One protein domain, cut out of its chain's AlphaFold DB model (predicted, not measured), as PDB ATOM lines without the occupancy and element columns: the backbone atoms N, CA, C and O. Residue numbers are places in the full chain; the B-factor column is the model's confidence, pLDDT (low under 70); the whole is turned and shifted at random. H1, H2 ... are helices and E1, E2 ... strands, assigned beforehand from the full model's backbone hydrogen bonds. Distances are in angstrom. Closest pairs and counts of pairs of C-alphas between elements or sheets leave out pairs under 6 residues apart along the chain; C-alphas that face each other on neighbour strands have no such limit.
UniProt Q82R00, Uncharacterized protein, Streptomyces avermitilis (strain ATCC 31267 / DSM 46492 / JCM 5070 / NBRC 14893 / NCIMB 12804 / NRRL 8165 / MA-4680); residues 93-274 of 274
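Overview. This is residues 93 to 274 of the 274 residues of an uncharacterized protein of Streptomyces avermitilis (strain ATCC 31267 / DSM 46492 / JCM 5070 / NBRC 14893 / NCIMB 12804 / NRRL 8165 / MA-4680) (UniProt Q82R00). A strongly twisted sheet of five strands runs through the middle, with H1 along one face and the shorter H5 over the opposite face; H4 packs on the small hairpin of E2 and E3 and grazes the large sheet. H2 and H3 make a corner beyond E1 and E4, the first part of H7 packs on the first part of H1, and long loops follow H3, H5 and H6. The 182 printed residues, of mixed class, have seven named helices and seven named strands, in the order H1 E1 H2 H3 E2 E3 E4 E5 H4 E6 H5 H6 E7 H7. The large sheet, mixed, has the order E1, E4, E5, E6, E7. The whole is compact, with a radius of gyration of the C-alphas of 16.9 A, and spans 54 by 35 by 29 A.

Arrangement. H1, residues 93 to 107, is on the sheet of E1, residues 111 to 114, E4, 164 to 168, E5, 172 to 179, E6, 202 to 206, and E7, 248 to 252. Its height over the sheet is 8.0 A, and the C-alphas of Val 98 and Val 178 are its closest to E5, 6.1 A apart. E1 and E4 are antiparallel, with N 113 and O 165 2.8 A apart, within hydrogen-bond range. H2, residues 115 to 122, is on the sheet and touches H3, residues 127 to 134, only at the corner, closest at C-alphas 121 and 128, 4.6 A. E2, residues 152 to 154, and E3, residues 158 to 160, form an antiparallel hairpin, N 154 to O 158 2.8 A. E4 and E5 form another, N 168 to O 172 2.7 A. H4, residues 185 to 198, only grazes the large sheet with residues 192 to 196; its C-alpha 194 is 5.6 A from C-alpha 154 of E2, their closest. E5 and E6 are parallel, N 205 to O 177 2.8 A, as are E6 and E7, N 204 to O 249 2.8 A. E5, H4, E6 and E6, H5, H6, E7 are strand-helix-strand units, parallel neighbours joined through helices, with right-handed crossovers. H5, residues 208 to 215, is on the face opposite H1, giving three layers, helices on both faces; its height over the sheet is 8.0 A. H6, residues 228 to 231, touches H5, closest at C-alphas 214 and 228, 4.9 A. H7, residues 258 to 272, touches H1 at a steep tilt of 45 degrees, opposite ways, closest at C-alphas 97 and 260, 6.5 A. Every O i to N i+4 pair is within hydrogen-bond range in H1, H2, H3, H4, H5 and H7; H6 is too short for one.

Along the chain. H1 begins at C-alpha 93 (40.799, -58.074, 31.277) and is 20.9 A long. E5 is 22.9 A, H4 20.0 A and H7 21.3 A; H7 ends at C-alpha 272 (30.698, -62.034, 16.984).

Size, cuts and confidence. The printed part has no cut; the C-alphas farthest apart are those of Glu 130 and Gly 221, 54.8 A. The links H3 to E2, H5 to H6 and H6 to E7 are long. Residues 138 to 147, 239 to 246, 258 to 262 and 271 to 274 have pLDDT under 70.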
ATOM      1  N   LEU A  93      40.256 -57.168  32.290       75.81
ATOM      2  CA  LEU A  93      40.799 -58.074  31.277       75.81
ATOM      3  C   LEU A  93      41.844 -57.363  30.416       75.81
ATOM      4  O   LEU A  93      42.894 -57.935  30.155       75.81
ATOM      5  N   HIS A  94      41.573 -56.108  30.047       82.94
ATOM      6  CA  HIS A  94      42.533 -55.250  29.352       82.94
ATOM      7  C   HIS A  94      43.835 -55.125  30.144       82.94
ATOM      8  O   HIS A  94      44.892 -55.447  29.627       82.94
ATOM      9  N   ARG A  95      43.770 -54.778  31.435       83.12
ATOM     10  CA  ARG A  95      44.966 -54.659  32.287       83.12
ATOM     11  C   ARG A  95      45.750 -55.959  32.414       83.12
ATOM     12  O   ARG A  95      46.973 -55.914  32.404       83.12
ATOM     13  N   LEU A  96      45.073 -57.101  32.542       81.69
ATOM     14  CA  LEU A  96      45.745 -58.403  32.581       81.69
ATOM     15  C   LEU A  96      46.415 -58.726  31.243       81.69
ATOM     16  O   LEU A  96      47.538 -59.211  31.236       81.69
ATOM     17  N   ALA A  97      45.756 -58.423  30.125       81.69
ATOM     18  CA  ALA A  97      46.326 -58.597  28.796       81.69
ATOM     19  C   ALA A  97      47.534 -57.676  28.555       81.69
ATOM     20  O   ALA A  97      48.545 -58.125  28.025       81.69
ATOM     21  N   VAL A  98      47.461 -56.416  28.992       87.00
ATOM     22  CA  VAL A  98      48.583 -55.465  28.958       87.00
ATOM     23  C   VAL A  98      49.740 -55.952  29.829       87.00
ATOM     24  O   VAL A  98      50.881 -55.948  29.376       87.00
ATOM     25  N   ALA A  99      49.465 -56.423  31.049       82.44
ATOM     26  CA  ALA A  99      50.490 -56.961  31.940       82.44
ATOM     27  C   ALA A  99      51.165 -58.213  31.355       82.44
ATOM     28  O   ALA A  99      52.386 -58.306  31.371       82.44
ATOM     29  N   ASP A 100      50.388 -59.140  30.793       81.81
ATOM     30  CA  ASP A 100      50.897 -60.344  30.127       81.81
ATOM     31  C   ASP A 100      51.821 -59.996  28.944       81.81
ATOM     32  O   ASP A 100      52.913 -60.549  28.808       81.81
ATOM     33  N   VAL A 101      51.439 -58.998  28.137       87.06
ATOM     34  CA  VAL A 101      52.284 -58.461  27.059       87.06
ATOM     35  C   VAL A 101      53.556 -57.819  27.608       87.06
ATOM     36  O   VAL A 101      54.628 -58.070  27.058       87.06
ATOM     37  N   GLY A 102      53.448 -57.009  28.662       85.50
ATOM     38  CA  GLY A 102      54.588 -56.359  29.309       85.50
ATOM     39  C   GLY A 102      55.605 -57.379  29.816       85.50
ATOM     40  O   GLY A 102      56.763 -57.324  29.415       85.50
ATOM     41  N   ILE A 103      55.150 -58.376  30.582       80.12
ATOM     42  CA  ILE A 103      55.987 -59.465  31.110       80.12
ATOM     43  C   ILE A 103      56.680 -60.223  29.976       80.12
ATOM     44  O   ILE A 103      57.870 -60.521  30.063       80.12
ATOM     45  N   ARG A 104      55.959 -60.527  28.887       84.38
ATOM     46  CA  ARG A 104      56.564 -61.181  27.722       84.38
ATOM     47  C   ARG A 104      57.677 -60.323  27.117       84.38
ATOM     48  O   ARG A 104      58.767 -60.837  26.893       84.38
ATOM     49  N   LEU A 105      57.426 -59.037  26.875       86.81
ATOM     50  CA  LEU A 105      58.424 -58.123  26.312       86.81
ATOM     51  C   LEU A 105      59.654 -58.003  27.225       86.81
ATOM     52  O   LEU A 105      60.782 -58.053  26.740       86.81
ATOM     53  N   GLU A 106      59.457 -57.913  28.540       85.88
ATOM     54  CA  GLU A 106      60.556 -57.914  29.512       85.88
ATOM     55  C   GLU A 106      61.341 -59.231  29.499       85.88
ATOM     56  O   GLU A 106      62.570 -59.215  29.527       85.88
ATOM     57  N   SER A 107      60.659 -60.375  29.372       79.81
ATOM     58  CA  SER A 107      61.309 -61.689  29.244       79.81
ATOM     59  C   SER A 107      62.141 -61.827  27.961       79.81
ATOM     60  O   SER A 107      63.107 -62.584  27.924       79.81
ATOM     61  N   GLU A 108      61.814 -61.043  26.929       87.44
ATOM     62  CA  GLU A 108      62.598 -60.894  25.696       87.44
ATOM     63  C   GLU A 108      63.757 -59.883  25.852       87.44
ATOM     64  O   GLU A 108      64.423 -59.538  24.873       87.44
ATOM     65  N   GLY A 109      64.004 -59.386  27.069       84.56
ATOM     66  CA  GLY A 109      65.069 -58.433  27.382       84.56
ATOM     67  C   GLY A 109      64.752 -56.991  26.984       84.56
ATOM     68  O   GLY A 109      65.672 -56.194  26.796       84.56
ATOM     69  N   ARG A 110      63.474 -56.638  26.795       88.44
ATOM     70  CA  ARG A 110      63.059 -55.257  26.506       88.44
ATOM     71  C   ARG A 110      62.825 -54.478  27.795       88.44
ATOM     72  O   ARG A 110      62.229 -54.994  28.730       88.44
ATOM     73  N   THR A 111      63.182 -53.199  27.793       91.38
ATOM     74  CA  THR A 111      62.712 -52.261  28.820       91.38
ATOM     75  C   THR A 111      61.316 -51.776  28.456       91.38
ATOM     76  O   THR A 111      61.110 -51.248  27.354       91.38
ATOM     77  N   VAL A 112      60.372 -51.930  29.381       91.62
ATOM     78  CA  VAL A 112      58.963 -51.578  29.203       91.62
ATOM     79  C   VAL A 112      58.559 -50.547  30.253       91.62
ATOM     80  O   VAL A 112      58.928 -50.654  31.413       91.62
ATOM     81  N   LEU A 113      57.796 -49.545  29.831       90.81
ATOM     82  CA  LEU A 113      57.116 -48.590  30.696       90.81
ATOM     83  C   LEU A 113      55.612 -48.793  30.543       90.81
ATOM     84  O   LEU A 113      55.093 -48.777  29.426       90.81
ATOM     85  N   SER A 114      54.906 -48.956  31.653       88.88
ATOM     86  CA  SER A 114      53.444 -49.002  31.670       88.88
ATOM     87  C   SER A 114      52.817 -47.621  31.463       88.88
ATOM     88  O   SER A 114      53.428 -46.598  31.776       88.88
ATOM     89  N   GLU A 115      51.547 -47.579  31.043       87.94
ATOM     90  CA  GLU A 115      50.740 -46.346  30.987       87.94
ATOM     91  C   GLU A 115      50.862 -45.507  32.278       87.94
ATOM     92  O   GLU A 115      50.974 -44.282  32.234       87.94
ATOM     93  N   ARG A 116      50.888 -46.159  33.452       82.88
ATOM     94  CA  ARG A 116      50.990 -45.471  34.751       82.88
ATOM     95  C   ARG A 116      52.343 -44.799  34.948       82.88
ATOM     96  O   ARG A 116      52.383 -43.691  35.477       82.88
ATOM     97  N   GLU A 117      53.427 -45.460  34.561       84.88
ATOM     98  CA  GLU A 117      54.780 -44.901  34.647       84.88
ATOM     99  C   GLU A 117      54.960 -43.765  33.649       84.88
ATOM    100  O   GLU A 117      55.466 -42.707  34.015       84.88
ATOM    101  N   VAL A 118      54.449 -43.942  32.429       87.00
ATOM    102  CA  VAL A 118      54.392 -42.895  31.406       87.00
ATOM    103  C   VAL A 118      53.646 -41.670  31.939       87.00
ATOM    104  O   VAL A 118      54.172 -40.558  31.907       87.00
ATOM    105  N   HIS A 119      52.446 -41.864  32.488       85.94
ATOM    106  CA  HIS A 119      51.649 -40.781  33.053       85.94
ATOM    107  C   HIS A 119      52.360 -40.105  34.232       85.94
ATOM    108  O   HIS A 119      52.367 -38.879  34.330       85.94
ATOM    109  N   ALA A 120      52.968 -40.875  35.139       82.94
ATOM    110  CA  ALA A 120      53.712 -40.328  36.272       82.94
ATOM    111  C   ALA A 120      54.922 -39.493  35.820       82.94
ATOM    112  O   ALA A 120      55.161 -38.415  36.364       82.94
ATOM    113  N   ALA A 121      55.646 -39.958  34.801       86.69
ATOM    114  CA  ALA A 121      56.803 -39.268  34.251       86.69
ATOM    115  C   ALA A 121      56.421 -37.978  33.505       86.69
ATOM    116  O   ALA A 121      57.103 -36.967  33.627       86.69
ATOM    117  N   GLU A 122      55.306 -37.973  32.777       87.81
ATOM    118  CA  GLU A 122      54.811 -36.795  32.044       87.81
ATOM    119  C   GLU A 122      54.070 -35.790  32.946       87.81
ATOM    120  O   GLU A 122      53.936 -34.598  32.637       87.81
ATOM    121  N   ALA A 123      53.602 -36.245  34.110       86.69
ATOM    122  CA  ALA A 123      52.978 -35.387  35.103       86.69
ATOM    123  C   ALA A 123      53.973 -34.417  35.759       86.69
ATOM    124  O   ALA A 123      53.533 -33.396  36.284       86.69
ATOM    125  N   VAL A 124      55.281 -34.666  35.712       85.38
ATOM    126  CA  VAL A 124      56.293 -33.778  36.300       85.38
ATOM    127  C   VAL A 124      57.182 -33.213  35.186       85.38
ATOM    128  O   VAL A 124      57.768 -33.989  34.433       85.38
ATOM    129  N   PRO A 125      57.304 -31.876  35.040       83.69
ATOM    130  CA  PRO A 125      58.187 -31.281  34.036       83.69
ATOM    131  C   PRO A 125      59.615 -31.836  34.122       83.69
ATOM    132  O   PRO A 125      60.177 -31.912  35.208       83.69
ATOM    133  N   GLY A 126      60.189 -32.234  32.984       83.50
ATOM    134  CA  GLY A 126      61.549 -32.784  32.899       83.50
ATOM    135  C   GLY A 126      61.684 -34.261  33.286       83.50
ATOM    136  O   GLY A 126      62.579 -34.932  32.776       83.50
ATOM    137  N   ARG A 127      60.760 -34.819  34.079       88.50
ATOM    138  CA  ARG A 127      60.891 -36.182  34.616       88.50
ATOM    139  C   ARG A 127      60.874 -37.270  33.544       88.50
ATOM    140  O   ARG A 127      61.611 -38.244  33.658       88.50
ATOM    141  N   ALA A 128      60.080 -37.107  32.488       89.19
ATOM    142  CA  ALA A 128      60.107 -38.014  31.339       89.19
ATOM    143  C   ALA A 128      61.468 -38.017  30.622       89.19
ATOM    144  O   ALA A 128      61.931 -39.073  30.203       89.19
ATOM    145  N   ALA A 129      62.134 -36.863  30.512       86.94
ATOM    146  CA  ALA A 129      63.457 -36.779  29.898       86.94
ATOM    147  C   ALA A 129      64.539 -37.418  30.784       86.94
ATOM    148  O   ALA A 129      65.384 -38.141  30.268       86.94
ATOM    149  N   GLU A 130      64.477 -37.204  32.102       87.94
ATOM    150  CA  GLU A 130      65.352 -37.874  33.076       87.94
ATOM    151  C   GLU A 130      65.197 -39.393  33.019       87.94
ATOM    152  O   GLU A 130      66.181 -40.104  32.854       87.94
ATOM    153  N   LEU A 131      63.953 -39.886  33.073       89.31
ATOM    154  CA  LEU A 131      63.658 -41.314  32.975       89.31
ATOM    155  C   LEU A 131      64.246 -41.912  31.694       89.31
ATOM    156  O   LEU A 131      64.847 -42.977  31.723       89.31
ATOM    157  N   LEU A 132      64.092 -41.228  30.560       88.62
ATOM    158  CA  LEU A 132      64.667 -41.684  29.299       88.62
ATOM    159  C   LEU A 132      66.199 -41.680  29.319       88.62
ATOM    160  O   LEU A 132      66.803 -42.636  28.834       88.62
ATOM    161  N   ALA A 133      66.827 -40.663  29.907       87.06
ATOM    162  CA  ALA A 133      68.277 -40.617  30.057       87.06
ATOM    163  C   ALA A 133      68.801 -41.784  30.915       87.06
ATOM    164  O   ALA A 133      69.764 -42.437  30.508       87.06
ATOM    165  N   ASP A 134      68.127 -42.097  32.027       87.94
ATOM    166  CA  ASP A 134      68.448 -43.235  32.904       87.94
ATOM    167  C   ASP A 134      68.328 -44.581  32.166       87.94
ATOM    168  O   ASP A 134      69.074 -45.522  32.434       87.94
ATOM    169  N   LEU A 135      67.420 -44.662  31.189       87.81
ATOM    170  CA  LEU A 135      67.219 -45.831  30.330       87.81
ATOM    171  C   LEU A 135      68.137 -45.859  29.093       87.81
ATOM    172  O   LEU A 135      67.953 -46.701  28.211       87.81
ATOM    173  N   GLY A 136      69.111 -44.947  28.990       84.62
ATOM    174  CA  GLY A 136      70.048 -44.873  27.860       84.62
ATOM    175  C   GLY A 136      69.441 -44.307  26.568       84.62
ATOM    176  O   GLY A 136      69.984 -44.490  25.477       84.62
ATOM    177  N   VAL A 137      68.298 -43.623  26.659       84.81
ATOM    178  CA  VAL A 137      67.628 -42.960  25.535       84.81
ATOM    179  C   VAL A 137      68.081 -41.503  25.473       84.81
ATOM    180  O   VAL A 137      67.528 -40.617  26.119       84.81
ATOM    181  N   HIS A 138      69.109 -41.245  24.665       67.88
ATOM    182  CA  HIS A 138      69.763 -39.932  24.601       67.88
ATOM    183  C   HIS A 138      69.159 -38.966  23.565       67.88
ATOM    184  O   HIS A 138      69.523 -37.794  23.527       67.88
ATOM    185  N   GLN A 139      68.225 -39.429  22.727       65.12
ATOM    186  CA  GLN A 139      67.557 -38.612  21.704       65.12
ATOM    187  C   GLN A 139      66.149 -38.195  22.147       65.12
ATOM    188  O   GLN A 139      65.152 -38.537  21.508       65.12
ATOM    189  N   VAL A 140      66.052 -37.458  23.256       65.50
ATOM    190  CA  VAL A 140      64.785 -36.831  23.651       65.50
ATOM    191  C   VAL A 140      64.569 -35.603  22.758       65.50
ATOM    192  O   VAL A 140      65.450 -34.740  22.714       65.50
ATOM    193  N   PRO A 141      63.455 -35.501  22.008       63.84
ATOM    194  CA  PRO A 141      63.268 -34.368  21.117       63.84
ATOM    195  C   PRO A 141      63.203 -33.058  21.923       63.84
ATOM    196  O   PRO A 141      62.526 -32.963  22.946       63.84
ATOM    197  N   VAL A 142      63.950 -32.049  21.471       56.34
ATOM    198  CA  VAL A 142      64.057 -30.744  22.139       56.34
ATOM    199  C   VAL A 142      62.819 -29.902  21.815       56.34
ATOM    200  O   VAL A 142      62.395 -29.847  20.663       56.34
ATOM    201  N   GLY A 143      62.242 -29.229  22.816       59.00
ATOM    202  CA  GLY A 143      61.088 -28.333  22.633       59.00
ATOM    203  C   GLY A 143      59.715 -29.020  22.626       59.00
ATOM    204  O   GLY A 143      58.716 -28.393  22.282       59.00
ATOM    205  N   VAL A 144      59.659 -30.294  23.010       66.75
ATOM    206  CA  VAL A 144      58.418 -31.070  23.132       66.75
ATOM    207  C   VAL A 144      57.592 -30.551  24.311       66.75
ATOM    208  O   VAL A 144      58.140 -30.275  25.382       66.75
ATOM    209  N   ARG A 145      56.274 -30.382  24.131       66.38
ATOM    210  CA  ARG A 145      55.412 -29.910  25.226       66.38
ATOM    211  C   ARG A 145      55.244 -31.020  26.264       66.38
ATOM    212  O   ARG A 145      55.429 -32.202  25.989       66.38
ATOM    213  N   ARG A 146      54.866 -30.635  27.484       65.12
ATOM    214  CA  ARG A 146      54.527 -31.587  28.553       65.12
ATOM    215  C   ARG A 146      53.448 -32.565  28.067       65.12
ATOM    216  O   ARG A 146      52.416 -32.110  27.575       65.12
ATOM    217  N   GLY A 147      53.664 -33.868  28.249       66.94
ATOM    218  CA  GLY A 147      52.744 -34.917  27.802       66.94
ATOM    219  C   GLY A 147      52.979 -35.419  26.376       66.94
ATOM    220  O   GLY A 147      52.131 -36.139  25.859       66.94
ATOM    221  N   GLU A 148      54.071 -35.034  25.714       78.69
ATOM    222  CA  GLU A 148      54.312 -35.371  24.301       78.69
ATOM    223  C   GLU A 148      55.635 -36.129  24.062       78.69
ATOM    224  O   GLU A 148      56.001 -36.381  22.912       78.69
ATOM    225  N   ILE A 149      56.376 -36.491  25.121       85.94
ATOM    226  CA  ILE A 149      57.634 -37.246  25.006       85.94
ATOM    227  C   ILE A 149      57.330 -38.747  24.904       85.94
ATOM    228  O   ILE A 149      57.734 -39.418  23.949       85.94
ATOM    229  N   LEU A 150      56.621 -39.274  25.897       89.31
ATOM    230  CA  LEU A 150      56.235 -40.674  26.045       89.31
ATOM    231  C   LEU A 150      54.787 -40.921  25.594       89.31
ATOM    232  O   LEU A 150      54.484 -41.999  25.086       89.31
ATOM    233  N   ALA A 151      53.915 -39.921  25.736       90.31
ATOM    234  CA  ALA A 151      52.574 -39.916  25.154       90.31
ATOM    235  C   ALA A 151      52.559 -39.274  23.757       90.31
ATOM    236  O   ALA A 151      53.547 -38.686  23.315       90.31
ATOM    237  N   VAL A 152      51.439 -39.409  23.037       89.50
ATOM    238  CA  VAL A 152      51.266 -38.795  21.710       89.50
ATOM    239  C   VAL A 152      50.168 -37.727  21.731       89.50
ATOM    240  O   VAL A 152      49.074 -37.989  22.226       89.50
ATOM    241  N   PRO A 153      50.406 -36.518  21.192       87.56
ATOM    242  CA  PRO A 153      49.393 -35.471  21.171       87.56
ATOM    243  C   PRO A 153      48.183 -35.864  20.319       87.56
ATOM    244  O   PRO A 153      48.317 -36.277  19.168       87.56
ATOM    245  N   VAL A 154      46.984 -35.664  20.862       87.56
ATOM    246  CA  VAL A 154      45.709 -35.832  20.162       87.56
ATOM    247  C   VAL A 154      44.996 -34.485  20.111       87.56
ATOM    248  O   VAL A 154      44.401 -34.016  21.083       87.56
ATOM    249  N   GLY A 155      45.037 -33.841  18.946       80.50
ATOM    250  CA  GLY A 155      44.487 -32.498  18.779       80.50
ATOM    251  C   GLY A 155      45.275 -31.438  19.561       80.50
ATOM    252  O   GLY A 155      46.468 -31.577  19.804       80.50
ATOM    253  N   ALA A 156      44.614 -30.336  19.924       76.62
ATOM    254  CA  ALA A 156      45.308 -29.161  20.458       76.62
ATOM    255  C   ALA A 156      45.639 -29.230  21.961       76.62
ATOM    256  O   ALA A 156      46.546 -28.530  22.409       76.62
ATOM    257  N   ARG A 157      44.868 -29.999  22.745       78.56
ATOM    258  CA  ARG A 157      44.907 -29.975  24.224       78.56
ATOM    259  C   ARG A 157      44.814 -31.349  24.890       78.56
ATOM    260  O   ARG A 157      44.749 -31.406  26.113       78.56
ATOM    261  N   ALA A 158      44.754 -32.428  24.117       85.88
ATOM    262  CA  ALA A 158      44.687 -33.776  24.659       85.88
ATOM    263  C   ALA A 158      45.913 -34.576  24.225       85.88
ATOM    264  O   ALA A 158      46.579 -34.247  23.244       85.88
ATOM    265  N   VAL A 159      46.197 -35.626  24.979       89.19
ATOM    266  CA  VAL A 159      47.253 -36.592  24.694       89.19
ATOM    267  C   VAL A 159      46.651 -37.986  24.798       89.19
ATOM    268  O   VAL A 159      45.707 -38.207  25.561       89.19
ATOM    269  N   HIS A 160      47.170 -38.903  24.000       91.50
ATOM    270  CA  HIS A 160      46.893 -40.323  24.091       91.50
ATOM    271  C   HIS A 160      48.063 -41.007  24.782       91.50
ATOM    272  O   HIS A 160      49.225 -40.796  24.424       91.50
ATOM    273  N   TRP A 161      47.723 -41.810  25.781       91.69
ATOM    274  CA  TRP A 161      48.658 -42.568  26.590       91.69
ATOM    275  C   TRP A 161      48.733 -43.984  26.018       91.69
ATOM    276  O   TRP A 161      47.702 -44.658  25.998       91.69
ATOM    277  N   PRO A 162      49.900 -44.429  25.527       93.62
ATOM    278  CA  PRO A 162      50.074 -45.814  25.114       93.62
ATOM    279  C   PRO A 162      49.854 -46.763  26.295       93.62
ATOM    280  O   PRO A 162      50.278 -46.444  27.410       93.62
ATOM    281  N   ASP A 163      49.282 -47.947  26.050       94.12
ATOM    282  CA  ASP A 163      49.183 -48.987  27.087       94.12
ATOM    283  C   ASP A 163      50.573 -49.349  27.636       94.12
ATOM    284  O   ASP A 163      50.760 -49.486  28.850       94.12
ATOM    285  N   LEU A 164      51.555 -49.471  26.732       95.06
ATOM    286  CA  LEU A 164      52.969 -49.666  27.043       95.06
ATOM    287  C   LEU A 164      53.860 -48.830  26.109       95.06
ATOM    288  O   LEU A 164      53.566 -48.653  24.922       95.06
ATOM    289  N   VAL A 165      55.010 -48.398  26.621       94.62
ATOM    290  CA  VAL A 165      56.117 -47.836  25.836       94.62
ATOM    291  C   VAL A 165      57.335 -48.736  25.986       94.62
ATOM    292  O   VAL A 165      57.725 -49.087  27.093       94.62
ATOM    293  N   VAL A 166      57.953 -49.103  24.869       93.12
ATOM    294  CA  VAL A 166      59.110 -49.999  24.826       93.12
ATOM    295  C   VAL A 166      60.324 -49.250  24.304       93.12
ATOM    296  O   VAL A 166      60.253 -48.580  23.269       93.12
ATOM    297  N   VAL A 167      61.454 -49.412  24.989       90.25
ATOM    298  CA  VAL A 167      62.756 -48.945  24.506       90.25
ATOM    299  C   VAL A 167      63.320 -50.001  23.553       90.25
ATOM    300  O   VAL A 167      63.651 -51.122  23.939       90.25
ATOM    301  N   LEU A 168      63.393 -49.652  22.273       85.56
ATOM    302  CA  LEU A 168      63.989 -50.466  21.221       85.56
ATOM    303  C   LEU A 168      65.520 -50.308  21.200       85.56
ATOM    304  O   LEU A 168      66.048 -49.293  21.668       85.56
ATOM    305  N   PRO A 169      66.252 -51.260  20.584       81.25
ATOM    306  CA  PRO A 169      67.687 -51.132  20.370       81.25
ATOM    307  C   PRO A 169      68.018 -49.823  19.647       81.25
ATOM    308  O   PRO A 169      67.302 -49.403  18.735       81.25
ATOM    309  N   GLY A 170      69.097 -49.166  20.073       79.25
ATOM    310  CA  GLY A 170      69.468 -47.837  19.576       79.25
ATOM    311  C   GLY A 170      68.684 -46.680  20.208       79.25
ATOM    312  O   GLY A 170      68.708 -45.576  19.671       79.25
ATOM    313  N   GLY A 171      67.974 -46.914  21.320       81.62
ATOM    314  CA  GLY A 171      67.340 -45.859  22.117       81.62
ATOM    315  C   GLY A 171      66.081 -45.258  21.486       81.62
ATOM    316  O   GLY A 171      65.674 -44.154  21.835       81.62
ATOM    317  N   ARG A 172      65.450 -45.953  20.535       84.75
ATOM    318  CA  ARG A 172      64.178 -45.519  19.935       84.75
ATOM    319  C   ARG A 172      63.013 -46.002  20.789       84.75
ATOM    320  O   ARG A 172      63.036 -47.132  21.250       84.75
ATOM    321  N   LEU A 173      61.957 -45.206  20.931       89.56
ATOM    322  CA  LEU A 173      60.744 -45.658  21.625       89.56
ATOM    323  C   LEU A 173      59.687 -46.127  20.631       89.56
ATOM    324  O   LEU A 173      59.457 -45.453  19.619       89.56
ATOM    325  N   ALA A 174      59.008 -47.218  20.970       91.88
ATOM    326  CA  ALA A 174      57.801 -47.690  20.306       91.88
ATOM    327  C   ALA A 174      56.646 -47.796  21.304       91.88
ATOM    328  O   ALA A 174      56.852 -48.127  22.467       91.88
ATOM    329  N   ALA A 175      55.436 -47.523  20.836       95.12
ATOM    330  CA  ALA A 175      54.213 -47.758  21.585       95.12
ATOM    331  C   ALA A 175      53.693 -49.177  21.329       95.12
ATOM    332  O   ALA A 175      53.831 -49.713  20.227       95.12
ATOM    333  N   PHE A 176      53.068 -49.771  22.334       95.38
ATOM    334  CA  PHE A 176      52.299 -51.000  22.205       95.38
ATOM    335  C   PHE A 176      50.887 -50.735  22.711       95.38
ATOM    336  O   PHE A 176      50.707 -50.179  23.790       95.38
ATOM    337  N   GLU A 177      49.906 -51.130  21.909       96.00
ATOM    338  CA  GLU A 177      48.477 -50.989  22.183       96.00
ATOM    339  C   GLU A 177      47.866 -52.382  22.237       96.00
ATOM    340  O   GLU A 177      48.041 -53.171  21.305       96.00
ATOM    341  N   VAL A 178      47.149 -52.702  23.306       93.31
ATOM    342  CA  VAL A 178      46.432 -53.968  23.439       93.31
ATOM    343  C   VAL A 178      44.957 -53.696  23.222       93.31
ATOM    344  O   VAL A 178      44.302 -53.095  24.051       93.31
ATOM    345  N   GLU A 179      44.382 -54.155  22.119       91.19
ATOM    346  CA  GLU A 179      42.981 -53.851  21.822       91.19
ATOM    347  C   GLU A 179      42.141 -55.126  21.779       91.19
ATOM    348  O   GLU A 179      42.139 -55.889  20.808       91.19
ATOM    349  N   LEU A 180      41.407 -55.370  22.866       85.06
ATOM    350  CA  LEU A 180      40.595 -56.581  23.007       85.06
ATOM    351  C   LEU A 180      39.200 -56.443  22.388       85.06
ATOM    352  O   LEU A 180      38.575 -57.450  22.042       85.06
ATOM    353  N   THR A 181      38.720 -55.212  22.243       82.62
ATOM    354  CA  THR A 181      37.361 -54.862  21.819       82.62
ATOM    355  C   THR A 181      37.399 -53.803  20.737       82.62
ATOM    356  O   THR A 181      38.121 -52.823  20.854       82.62
ATOM    357  N   ALA A 182      36.577 -53.965  19.701       79.31
ATOM    358  CA  ALA A 182      36.478 -52.965  18.647       79.31
ATOM    359  C   ALA A 182      36.007 -51.620  19.223       79.31
ATOM    360  O   ALA A 182      34.997 -51.540  19.926       79.31
ATOM    361  N   LYS A 183      36.742 -50.556  18.900       79.31
ATOM    362  CA  LYS A 183      36.366 -49.169  19.196       79.31
ATOM    363  C   LYS A 183      35.609 -48.582  18.002       79.31
ATOM    364  O   LYS A 183      35.736 -49.087  16.888       79.31
ATOM    365  N   PRO A 184      34.853 -47.483  18.157       88.31
ATOM    366  CA  PRO A 184      34.332 -46.761  17.001       88.31
ATOM    367  C   PRO A 184      35.469 -46.382  16.041       88.31
ATOM    368  O   PRO A 184      36.505 -45.876  16.477       88.31
ATOM    369  N   ALA A 185      35.275 -46.564  14.732       89.12
ATOM    370  CA  ALA A 185      36.321 -46.296  13.737       89.12
ATOM    371  C   ALA A 185      36.860 -44.854  13.812       89.12
ATOM    372  O   ALA A 185      38.043 -44.614  13.591       89.12
ATOM    373  N   ALA A 186      36.015 -43.885  14.182       89.69
ATOM    374  CA  ALA A 186      36.433 -42.504  14.413       89.69
ATOM    375  C   ALA A 186      37.476 -42.367  15.539       89.69
ATOM    376  O   ALA A 186      38.415 -41.588  15.398       89.69
ATOM    377  N   ALA A 187      37.351 -43.142  16.623       89.50
ATOM    378  CA  ALA A 187      38.314 -43.134  17.722       89.50
ATOM    379  C   ALA A 187      39.665 -43.712  17.275       89.50
ATOM    380  O   ALA A 187      40.701 -43.085  17.496       89.50
ATOM    381  N   LEU A 188      39.650 -44.841  16.555       91.44
ATOM    382  CA  LEU A 188      40.865 -45.423  15.975       91.44
ATOM    383  C   LEU A 188      41.546 -44.459  15.002       91.44
ATOM    384  O   LEU A 188      42.759 -44.285  15.065       91.44
ATOM    385  N   ARG A 189      40.776 -43.768  14.147       94.38
ATOM    386  CA  ARG A 189      41.335 -42.772  13.221       94.38
ATOM    387  C   ARG A 189      42.078 -41.663  13.949       94.38
ATOM    388  O   ARG A 189      43.153 -41.258  13.517       94.38
ATOM    389  N   THR A 190      41.500 -41.164  15.035       93.81
ATOM    390  CA  THR A 190      42.095 -40.103  15.849       93.81
ATOM    391  C   THR A 190      43.429 -40.545  16.453       93.81
ATOM    392  O   THR A 190      44.427 -39.845  16.286       93.81
ATOM    393  N   ILE A 191      43.472 -41.725  17.078       92.69
ATOM    394  CA  ILE A 191      44.684 -42.250  17.729       92.69
ATOM    395  C   ILE A 191      45.770 -42.578  16.694       92.69
ATOM    396  O   ILE A 191      46.922 -42.177  16.838       92.69
ATOM    397  N   LEU A 192      45.414 -43.255  15.600       93.62
ATOM    398  CA  LEU A 192      46.372 -43.621  14.556       93.62
ATOM    399  C   LEU A 192      46.965 -42.397  13.845       93.62
ATOM    400  O   LEU A 192      48.158 -42.384  13.539       93.62
ATOM    401  N   ARG A 193      46.176 -41.335  13.626       93.75
ATOM    402  CA  ARG A 193      46.702 -40.057  13.113       93.75
ATOM    403  C   ARG A 193      47.701 -39.425  14.075       93.75
ATOM    404  O   ARG A 193      48.726 -38.935  13.607       93.75
ATOM    405  N   ALA A 194      47.429 -39.461  15.378       92.12
ATOM    406  CA  ALA A 194      48.351 -38.950  16.387       92.12
ATOM    407  C   ALA A 194      49.691 -39.696  16.347       92.12
ATOM    408  O   ALA A 194      50.743 -39.064  16.251       92.12
ATOM    409  N   TYR A 195      49.665 -41.031  16.289       92.50
ATOM    410  CA  TYR A 195      50.882 -41.825  16.112       92.50
ATOM    411  C   TYR A 195      51.623 -41.480  14.812       92.50
ATOM    412  O   TYR A 195      52.840 -41.267  14.847       92.50
ATOM    413  N   LYS A 196      50.906 -41.376  13.677       90.62
ATOM    414  CA  LYS A 196      51.475 -40.995  12.365       90.62
ATOM    415  C   LYS A 196      52.211 -39.655  12.455       90.62
ATOM    416  O   LYS A 196      53.365 -39.558  12.045       90.62
ATOM    417  N   GLN A 197      51.563 -38.641  13.029       89.06
ATOM    418  CA  GLN A 197      52.102 -37.285  13.176       89.06
ATOM    419  C   GLN A 197      53.303 -37.234  14.123       89.06
ATOM    420  O   GLN A 197      54.312 -36.616  13.796       89.06
ATOM    421  N   ALA A 198      53.231 -37.942  15.254       86.69
ATOM    422  CA  ALA A 198      54.331 -38.051  16.207       86.69
ATOM    423  C   ALA A 198      55.516 -38.876  15.671       86.69
ATOM    424  O   ALA A 198      56.554 -38.961  16.323       86.69
ATOM    425  N   ARG A 199      55.364 -39.532  14.507       87.00
ATOM    426  CA  ARG A 199      56.338 -40.474  13.924       87.00
ATOM    427  C   ARG A 199      56.783 -41.562  14.914       87.00
ATOM    428  O   ARG A 199      57.862 -42.132  14.767       87.00
ATOM    429  N   ARG A 200      55.937 -41.866  15.904       88.62
ATOM    430  CA  ARG A 200      56.161 -42.881  16.936       88.62
ATOM    431  C   ARG A 200      55.727 -44.246  16.395       88.62
ATOM    432  O   ARG A 200      54.532 -44.405  16.149       88.62
ATOM    433  N   PRO A 201      56.648 -45.213  16.226       91.38
ATOM    434  CA  PRO A 201      56.271 -46.564  15.841       91.38
ATOM    435  C   PRO A 201      55.289 -47.155  16.851       91.38
ATOM    436  O   PRO A 201      55.477 -46.964  18.053       91.38
ATOM    437  N   VAL A 202      54.275 -47.874  16.380       93.62
ATOM    438  CA  VAL A 202      53.262 -48.487  17.243       93.62
ATOM    439  C   VAL A 202      52.931 -49.911  16.802       93.62
ATOM    440  O   VAL A 202      52.735 -50.180  15.618       93.62
ATOM    441  N   ALA A 203      52.857 -50.827  17.766       94.25
ATOM    442  CA  ALA A 203      52.394 -52.193  17.571       94.25
ATOM    443  C   ALA A 203      51.030 -52.393  18.248       94.25
ATOM    444  O   ALA A 203      50.920 -52.323  19.468       94.25
ATOM    445  N   TYR A 204      49.998 -52.680  17.460       94.31
ATOM    446  CA  TYR A 204      48.686 -53.096  17.948       94.31
ATOM    447  C   TYR A 204      48.652 -54.614  18.104       94.31
ATOM    448  O   TYR A 204      48.801 -55.349  17.126       94.31
ATOM    449  N   LEU A 205      48.427 -55.078  19.327       94.06
ATOM    450  CA  LEU A 205      48.163 -56.467  19.673       94.06
ATOM    451  C   LEU A 205      46.666 -56.611  19.909       94.06
ATOM    452  O   LEU A 205      46.148 -56.189  20.941       94.06
ATOM    453  N   ALA A 206      45.957 -57.170  18.936       91.62
ATOM    454  CA  ALA A 206      44.511 -57.025  18.891       91.62
ATOM    455  C   ALA A 206      43.771 -58.343  18.647       91.62
ATOM    456  O   ALA A 206      44.300 -59.280  18.045       91.62
ATOM    457  N   THR A 207      42.527 -58.434  19.112       89.25
ATOM    458  CA  THR A 207      41.658 -59.571  18.769       89.25
ATOM    459  C   THR A 207      41.272 -59.529  17.291       89.25
ATOM    460  O   THR A 207      41.305 -58.479  16.656       89.25
ATOM    461  N   GLU A 208      40.885 -60.674  16.725       87.00
ATOM    462  CA  GLU A 208      40.570 -60.797  15.292       87.00
ATOM    463  C   GLU A 208      39.552 -59.760  14.766       87.00
ATOM    464  O   GLU A 208      39.847 -59.147  13.740       87.00
ATOM    465  N   PRO A 209      38.452 -59.430  15.479       86.50
ATOM    466  CA  PRO A 209      37.550 -58.361  15.045       86.50
ATOM    467  C   PRO A 209      38.237 -56.996  14.912       86.50
ATOM    468  O   PRO A 209      37.955 -56.234  13.989       86.50
ATOM    469  N   VAL A 210      39.163 -56.681  15.819       90.12
ATOM    470  CA  VAL A 210      39.913 -55.422  15.785       90.12
ATOM    471  C   VAL A 210      40.994 -55.450  14.709       90.12
ATOM    472  O   VAL A 210      41.196 -54.449  14.025       90.12
ATOM    473  N   VAL A 211      41.660 -56.590  14.507       90.75
ATOM    474  CA  VAL A 211      42.600 -56.770  13.393       90.75
ATOM    475  C   VAL A 211      41.887 -56.507  12.067       90.75
ATOM    476  O   VAL A 211      42.379 -55.704  11.279       90.75
ATOM    477  N   GLY A 212      40.697 -57.080  11.859       89.50
ATOM    478  CA  GLY A 212      39.872 -56.812  10.679       89.50
ATOM    479  C   GLY A 212      39.432 -55.349  10.570       89.50
ATOM    480  O   GLY A 212      39.408 -54.786   9.482       89.50
ATOM    481  N   GLN A 213      39.155 -54.674  11.686       91.25
ATOM    482  CA  GLN A 213      38.846 -53.241  11.674       91.25
ATOM    483  C   GLN A 213      40.049 -52.372  11.265       91.25
ATOM    484  O   GLN A 213      39.898 -51.377  10.550       91.25
ATOM    485  N   LEU A 214      41.247 -52.726  11.731       91.69
ATOM    486  CA  LEU A 214      42.478 -51.996  11.445       91.69
ATOM    487  C   LEU A 214      42.981 -52.276  10.029       91.69
ATOM    488  O   LEU A 214      43.310 -51.328   9.326       91.69
ATOM    489  N   GLN A 215      43.023 -53.543   9.617       91.19
ATOM    490  CA  GLN A 215      43.622 -53.999   8.357       91.19
ATOM    491  C   GLN A 215      42.603 -54.247   7.239       91.19
ATOM    492  O   GLN A 215      42.993 -54.452   6.094       91.19
ATOM    493  N   GLY A 216      41.309 -54.235   7.528       89.62
ATOM    494  CA  GLY A 216      40.294 -54.592   6.549       89.62
ATOM    495  C   GLY A 216      40.123 -56.099   6.406       89.62
ATOM    496  O   GLY A 216      40.669 -56.899   7.167       89.62
ATOM    497  N   GLY A 217      39.326 -56.489   5.419       88.69
ATOM    498  CA  GLY A 217      38.956 -57.878   5.199       88.69
ATOM    499  C   GLY A 217      38.211 -58.085   3.883       88.69
ATOM    500  O   GLY A 217      37.936 -57.124   3.158       88.69
ATOM    501  N   PRO A 218      37.868 -59.336   3.548       86.69
ATOM    502  CA  PRO A 218      37.030 -59.624   2.394       86.69
ATOM    503  C   PRO A 218      35.631 -59.028   2.594       86.69
ATOM    504  O   PRO A 218      34.949 -59.308   3.579       86.69
ATOM    505  N   GLY A 219      35.204 -58.199   1.648       84.12
ATOM    506  CA  GLY A 219      33.863 -57.639   1.576       84.12
ATOM    507  C   GLY A 219      32.926 -58.429   0.657       84.12
ATOM    508  O   GLY A 219      33.279 -59.495   0.137       84.12
ATOM    509  N   PRO A 220      31.714 -57.896   0.419       82.56
ATOM    510  CA  PRO A 220      30.737 -58.507  -0.474       82.56
ATOM    511  C   PRO A 220      31.317 -58.767  -1.871       82.56
ATOM    512  O   PRO A 220      31.979 -57.910  -2.459       82.56
ATOM    513  N   GLY A 221      31.081 -59.967  -2.407       85.00
ATOM    514  CA  GLY A 221      31.610 -60.373  -3.714       85.00
ATOM    515  C   GLY A 221      33.111 -60.688  -3.727       85.00
ATOM    516  O   GLY A 221      33.713 -60.696  -4.797       85.00
ATOM    517  N   GLY A 222      33.728 -60.913  -2.561       83.06
ATOM    518  CA  GLY A 222      35.133 -61.321  -2.439       83.06
ATOM    519  C   GLY A 222      36.146 -60.197  -2.673       83.06
ATOM    520  O   GLY A 222      37.351 -60.439  -2.626       83.06
ATOM    521  N   ARG A 223      35.685 -58.961  -2.907       86.75
ATOM    522  CA  ARG A 223      36.565 -57.792  -3.032       86.75
ATOM    523  C   ARG A 223      37.075 -57.372  -1.664       86.75
ATOM    524  O   ARG A 223      36.304 -57.309  -0.713       86.75
ATOM    525  N   TRP A 224      38.356 -57.041  -1.574       88.38
ATOM    526  CA  TRP A 224      38.939 -56.532  -0.337       88.38
ATOM    527  C   TRP A 224      38.363 -55.160   0.030       88.38
ATOM    528  O   TRP A 224      38.268 -54.274  -0.821       88.38
ATOM    529  N   VAL A 225      38.019 -54.982   1.302       91.06
ATOM    530  CA  VAL A 225      37.629 -53.702   1.894       91.06
ATOM    531  C   VAL A 225      38.726 -53.293   2.862       91.06
ATOM    532  O   VAL A 225      39.036 -54.024   3.797       91.06
ATOM    533  N   ASN A 226      39.320 -52.127   2.618       91.31
ATOM    534  CA  ASN A 226      40.385 -51.568   3.445       91.31
ATOM    535  C   ASN A 226      39.900 -51.258   4.869       91.31
ATOM    536  O   ASN A 226      38.763 -50.832   5.065       91.31
ATOM    537  N   GLY A 227      40.789 -51.437   5.847       92.50
ATOM    538  CA  GLY A 227      40.564 -51.021   7.226       92.50
ATOM    539  C   GLY A 227      41.068 -49.609   7.497       92.50
ATOM    540  O   GLY A 227      41.611 -48.921   6.626       92.50
ATOM    541  N   VAL A 228      40.921 -49.180   8.750       93.81
ATOM    542  CA  VAL A 228      41.279 -47.821   9.186       93.81
ATOM    543  C   VAL A 228      42.765 -47.506   8.960       93.81
ATOM    544  O   VAL A 228      43.115 -46.371   8.640       93.81
ATOM    545  N   ALA A 229      43.656 -48.487   9.110       92.12
ATOM    546  CA  ALA A 229      45.087 -48.277   8.916       92.12
ATOM    547  C   ALA A 229      45.439 -48.008   7.445       92.12
ATOM    548  O   ALA A 229      46.294 -47.163   7.174       92.12
ATOM    549  N   GLN A 230      44.768 -48.676   6.502       90.88
ATOM    550  CA  GLN A 230      44.930 -48.400   5.074       90.88
ATOM    551  C   GLN A 230      44.314 -47.063   4.667       90.88
ATOM    552  O   GLN A 230      44.937 -46.328   3.908       90.88
ATOM    553  N   GLU A 231      43.135 -46.709   5.196       92.12
ATOM    554  CA  GLU A 231      42.522 -45.386   4.966       92.12
ATOM    555  C   GLU A 231      43.461 -44.232   5.356       92.12
ATOM    556  O   GLU A 231      43.408 -43.153   4.773       92.12
ATOM    557  N   LEU A 232      44.306 -44.453   6.366       92.12
ATOM    558  CA  LEU A 232      45.277 -43.480   6.861       92.12
ATOM    559  C   LEU A 232      46.675 -43.640   6.257       92.12
ATOM    560  O   LEU A 232      47.595 -42.943   6.696       92.12
ATOM    561  N   GLU A 233      46.844 -44.534   5.280       90.44
ATOM    562  CA  GLU A 233      48.120 -44.825   4.610       90.44
ATOM    563  C   GLU A 233      49.229 -45.248   5.591       90.44
ATOM    564  O   GLU A 233      50.411 -44.980   5.380       90.44
ATOM    565  N   LEU A 234      48.851 -45.861   6.717       88.81
ATOM    566  CA  LEU A 234      49.790 -46.474   7.659       88.81
ATOM    567  C   LEU A 234      50.141 -47.906   7.253       88.81
ATOM    568  O   LEU A 234      51.192 -48.412   7.639       88.81
ATOM    569  N   LEU A 235      49.266 -48.539   6.470       87.94
ATOM    570  CA  LEU A 235      49.471 -49.828   5.821       87.94
ATOM    571  C   LEU A 235      49.124 -49.710   4.328       87.94
ATOM    572  O   LEU A 235      48.283 -48.880   3.969       87.94
ATOM    573  N   PRO A 236      49.743 -50.525   3.456       85.44
ATOM    574  CA  PRO A 236      49.406 -50.538   2.038       85.44
ATOM    575  C   PRO A 236      47.953 -50.993   1.811       85.44
ATOM    576  O   PRO A 236      47.443 -51.808   2.584       85.44
ATOM    577  N   PRO A 237      47.280 -50.496   0.755       82.94
ATOM    578  CA  PRO A 237      45.944 -50.955   0.387       82.94
ATOM    579  C   PRO A 237      45.963 -52.424  -0.062       82.94
ATOM    580  O   PRO A 237      46.950 -52.900  -0.623       82.94
ATOM    581  N   GLY A 238      44.838 -53.119   0.115       72.94
ATOM    582  CA  GLY A 238      44.730 -54.548  -0.197       72.94
ATOM    583  C   GLY A 238      44.983 -55.444   1.017       72.94
ATOM    584  O   GLY A 238      45.080 -54.946   2.137       72.94
ATOM    585  N   GLY A 239      44.999 -56.763   0.773       64.75
ATOM    586  CA  GLY A 239      45.070 -57.846   1.767       64.75
ATOM    587  C   GLY A 239      46.154 -57.696   2.845       64.75
ATOM    588  O   GLY A 239      46.962 -56.772   2.785       64.75
ATOM    589  N   PRO A 240      46.224 -58.609   3.834       63.41
ATOM    590  CA  PRO A 240      47.169 -58.477   4.938       63.41
ATOM    591  C   PRO A 240      48.607 -58.449   4.401       63.41
ATOM    592  O   PRO A 240      49.143 -59.460   3.958       63.41
ATOM    593  N   GLY A 241      49.223 -57.268   4.414       59.12
ATOM    594  CA  GLY A 241      50.634 -57.088   4.099       59.12
ATOM    595  C   GLY A 241      51.489 -57.351   5.339       59.12
ATOM    596  O   GLY A 241      51.032 -57.085   6.458       59.12
ATOM    597  N   PRO A 242      52.731 -57.841   5.188       49.25
ATOM    598  CA  PRO A 242      53.654 -57.907   6.306       49.25
ATOM    599  C   PRO A 242      53.946 -56.468   6.740       49.25
ATOM    600  O   PRO A 242      54.746 -55.769   6.129       49.25
ATOM    601  N   GLY A 243      53.298 -56.003   7.807       53.31
ATOM    602  CA  GLY A 243      53.650 -54.755   8.491       53.31
ATOM    603  C   GLY A 243      54.997 -54.867   9.212       53.31
ATOM    604  O   GLY A 243      55.123 -54.403  10.337       53.31
ATOM    605  N   ALA A 244      55.971 -55.568   8.625       47.81
ATOM    606  CA  ALA A 244      57.203 -55.987   9.279       47.81
ATOM    607  C   ALA A 244      58.145 -54.801   9.539       47.81
ATOM    608  O   ALA A 244      58.761 -54.756  10.600       47.81
ATOM    609  N   ASP A 245      58.136 -53.791   8.660       53.91
ATOM    610  CA  ASP A 245      59.101 -52.678   8.698       53.91
ATOM    611  C   ASP A 245      58.440 -51.284   8.762       53.91
ATOM    612  O   ASP A 245      59.095 -50.252   8.612       53.91
ATOM    613  N   GLY A 246      57.119 -51.242   8.978       64.06
ATOM    614  CA  GLY A 246      56.319 -50.016   8.974       64.06
ATOM    615  C   GLY A 246      56.261 -49.279  10.316       64.06
ATOM    616  O   GLY A 246      56.547 -49.825  11.380       64.06
ATOM    617  N   HIS A 247      55.819 -48.018  10.265       82.31
ATOM    618  CA  HIS A 247      55.486 -47.199  11.441       82.31
ATOM    619  C   HIS A 247      54.350 -47.820  12.287       82.31
ATOM    620  O   HIS A 247      54.347 -47.670  13.505       82.31
ATOM    621  N   LEU A 248      53.447 -48.584  11.667       91.12
ATOM    622  CA  LEU A 248      52.387 -49.338  12.332       91.12
ATOM    623  C   LEU A 248      52.564 -50.840  12.089       91.12
ATOM    624  O   LEU A 248      52.671 -51.281  10.944       91.12
ATOM    625  N   GLN A 249      52.495 -51.625  13.160       91.69
ATOM    626  CA  GLN A 249      52.353 -53.077  13.100       91.69
ATOM    627  C   GLN A 249      51.018 -53.476  13.722       91.69
ATOM    628  O   GLN A 249      50.656 -52.973  14.780       91.69
ATOM    629  N   VAL A 250      50.294 -54.398  13.096       91.44
ATOM    630  CA  VAL A 250      49.073 -54.979  13.669       91.44
ATOM    631  C   VAL A 250      49.268 -56.482  13.721       91.44
ATOM    632  O   VAL A 250      49.573 -57.106  12.704       91.44
ATOM    633  N   ARG A 251      49.151 -57.059  14.914       90.38
ATOM    634  CA  ARG A 251      49.347 -58.485  15.166       90.38
ATOM    635  C   ARG A 251      48.173 -59.029  15.974       90.38
ATOM    636  O   ARG A 251      47.649 -58.317  16.835       90.38
ATOM    637  N   PRO A 252      47.782 -60.292  15.754       90.38
ATOM    638  CA  PRO A 252      46.872 -60.969  16.660       90.38
ATOM    639  C   PRO A 252      47.407 -60.932  18.095       90.38
ATOM    640  O   PRO A 252      48.594 -61.162  18.341       90.38
ATOM    641  N   PHE A 253      46.525 -60.640  19.043       89.00
ATOM    642  CA  PHE A 253      46.824 -60.760  20.458       89.00
ATOM    643  C   PHE A 253      46.960 -62.241  20.825       89.00
ATOM    644  O   PHE A 253      46.009 -63.015  20.701       89.00
ATOM    645  N   THR A 254      48.136 -62.602  21.329       85.31
ATOM    646  CA  THR A 254      48.424 -63.922  21.889       85.31
ATOM    647  C   THR A 254      48.859 -63.727  23.328       85.31
ATOM    648  O   THR A 254      49.920 -63.141  23.556       85.31
ATOM    649  N   ALA A 255      48.044 -64.211  24.265       78.75
ATOM    650  CA  ALA A 255      48.402 -64.228  25.675       78.75
ATOM    651  C   ALA A 255      49.335 -65.403  25.989       78.75
ATOM    652  O   ALA A 255      49.138 -66.503  25.465       78.75
ATOM    653  N   VAL A 256      50.311 -65.170  26.863       73.94
ATOM    654  CA  VAL A 256      51.158 -66.211  27.454       73.94
ATOM    655  C   VAL A 256      50.391 -66.923  28.569       73.94
ATOM    656  O   VAL A 256      50.409 -68.151  28.637       73.94
ATOM    657  N   ASP A 257      49.646 -66.179  29.393       70.81
ATOM    658  CA  ASP A 257      48.773 -66.738  30.421       70.81
ATOM    659  C   ASP A 257      47.542 -67.452  29.800       70.81
ATOM    660  O   ASP A 257      46.694 -66.822  29.146       70.81
ATOM    661  N   PRO A 258      47.363 -68.770  30.034       66.44
ATOM    662  CA  PRO A 258      46.244 -69.523  29.467       66.44
ATOM    663  C   PRO A 258      44.860 -69.062  29.950       66.44
ATOM    664  O   PRO A 258      43.863 -69.252  29.248       66.44
ATOM    665  N   ALA A 259      44.748 -68.502  31.156       65.19
ATOM    666  CA  ALA A 259      43.498 -67.949  31.664       65.19
ATOM    667  C   ALA A 259      43.143 -66.638  30.954       65.19
ATOM    668  O   ALA A 259      41.979 -66.473  30.573       65.19
ATOM    669  N   VAL A 260      44.121 -65.761  30.706       67.06
ATOM    670  CA  VAL A 260      43.932 -64.554  29.883       67.06
ATOM    671  C   VAL A 260      43.532 -64.951  28.461       67.06
ATOM    672  O   VAL A 260      42.508 -64.476  27.971       67.06
ATOM    673  N   ALA A 261      44.232 -65.914  27.845       69.56
ATOM    674  CA  ALA A 261      43.902 -66.428  26.514       69.56
ATOM    675  C   ALA A 261      42.442 -66.911  26.422       69.56
ATOM    676  O   ALA A 261      41.686 -66.483  25.544       69.56
ATOM    677  N   ARG A 262      42.008 -67.756  27.372       68.19
ATOM    678  CA  ARG A 262      40.623 -68.258  27.430       68.19
ATOM    679  C   ARG A 262      39.606 -67.130  27.583       68.19
ATOM    680  O   ARG A 262      38.559 -67.166  26.939       68.19
ATOM    681  N   ARG A 263      39.874 -66.146  28.445       73.75
ATOM    682  CA  ARG A 263      38.946 -65.031  28.694       73.75
ATOM    683  C   ARG A 263      38.829 -64.104  27.491       73.75
ATOM    684  O   ARG A 263      37.707 -63.776  27.110       73.75
ATOM    685  N   THR A 264      39.942 -63.767  26.849       71.56
ATOM    686  CA  THR A 264      39.950 -62.957  25.627       71.56
ATOM    687  C   THR A 264      39.229 -63.667  24.480       71.56
ATOM    688  O   THR A 264      38.395 -63.055  23.812       71.56
ATOM    689  N   ALA A 265      39.445 -64.975  24.299       75.44
ATOM    690  CA  ALA A 265      38.727 -65.762  23.294       75.44
ATOM    691  C   ALA A 265      37.208 -65.794  23.549       75.44
ATOM    692  O   ALA A 265      36.419 -65.582  22.628       75.44
ATOM    693  N   GLN A 266      36.786 -65.994  24.806       74.62
ATOM    694  CA  GLN A 266      35.371 -65.935  25.196       74.62
ATOM    695  C   GLN A 266      34.749 -64.564  24.904       74.62
ATOM    696  O   GLN A 266      33.602 -64.492  24.466       74.62
ATOM    697  N   GLN A 267      35.487 -63.480  25.146       73.56
ATOM    698  CA  GLN A 267      35.021 -62.126  24.861       73.56
ATOM    699  C   GLN A 267      34.884 -61.879  23.355       73.56
ATOM    700  O   GLN A 267      33.827 -61.431  22.915       73.56
ATOM    701  N   ALA A 268      35.886 -62.253  22.559       74.12
ATOM    702  CA  ALA A 268      35.837 -62.125  21.103       74.12
ATOM    703  C   ALA A 268      34.702 -62.953  20.473       74.12
ATOM    704  O   ALA A 268      34.080 -62.514  19.510       74.12
ATOM    705  N   ALA A 269      34.404 -64.142  21.011       73.50
ATOM    706  CA  ALA A 269      33.291 -64.969  20.542       73.50
ATOM    707  C   ALA A 269      31.923 -64.321  20.817       73.50
ATOM    708  O   ALA A 269      31.053 -64.337  19.953       73.50
ATOM    709  N   ARG A 270      31.738 -63.701  21.992       71.62
ATOM    710  CA  ARG A 270      30.485 -63.004  22.334       71.62
ATOM    711  C   ARG A 270      30.201 -61.828  21.410       71.62
ATOM    712  O   ARG A 270      29.061 -61.644  21.016       71.62
ATOM    713  N   LEU A 271      31.234 -61.068  21.060       67.56
ATOM    714  CA  LEU A 271      31.110 -59.900  20.185       67.56
ATOM    715  C   LEU A 271      30.814 -60.269  18.724       67.56
ATOM    716  O   LEU A 271      30.378 -59.411  17.972       67.56
ATOM    717  N   ARG A 272      31.053 -61.524  18.319       65.19
ATOM    718  CA  ARG A 272      30.698 -62.034  16.984       65.19
ATOM    719  C   ARG A 272      29.262 -62.558  16.886       65.19
ATOM    720  O   ARG A 272      28.765 -62.713  15.779       65.19
ATOM    721  N   GLY A 273      28.636 -62.894  18.015       51.75
ATOM    722  CA  GLY A 273      27.321 -63.543  18.071       51.75
ATOM    723  C   GLY A 273      26.174 -62.660  18.566       51.75
ATOM    724  O   GLY A 273      25.090 -63.189  18.801       51.75
ATOM    725  N   GLY A 274      26.415 -61.365  18.783       43.44
ATOM    726  CA  GLY A 274      25.395 -60.359  19.098       43.44
ATOM    727  C   GLY A 274      25.274 -59.361  17.963       43.44
ATOM    728  O   GLY A 274      24.134 -58.914  17.725       43.44
TER     729      GLY A 274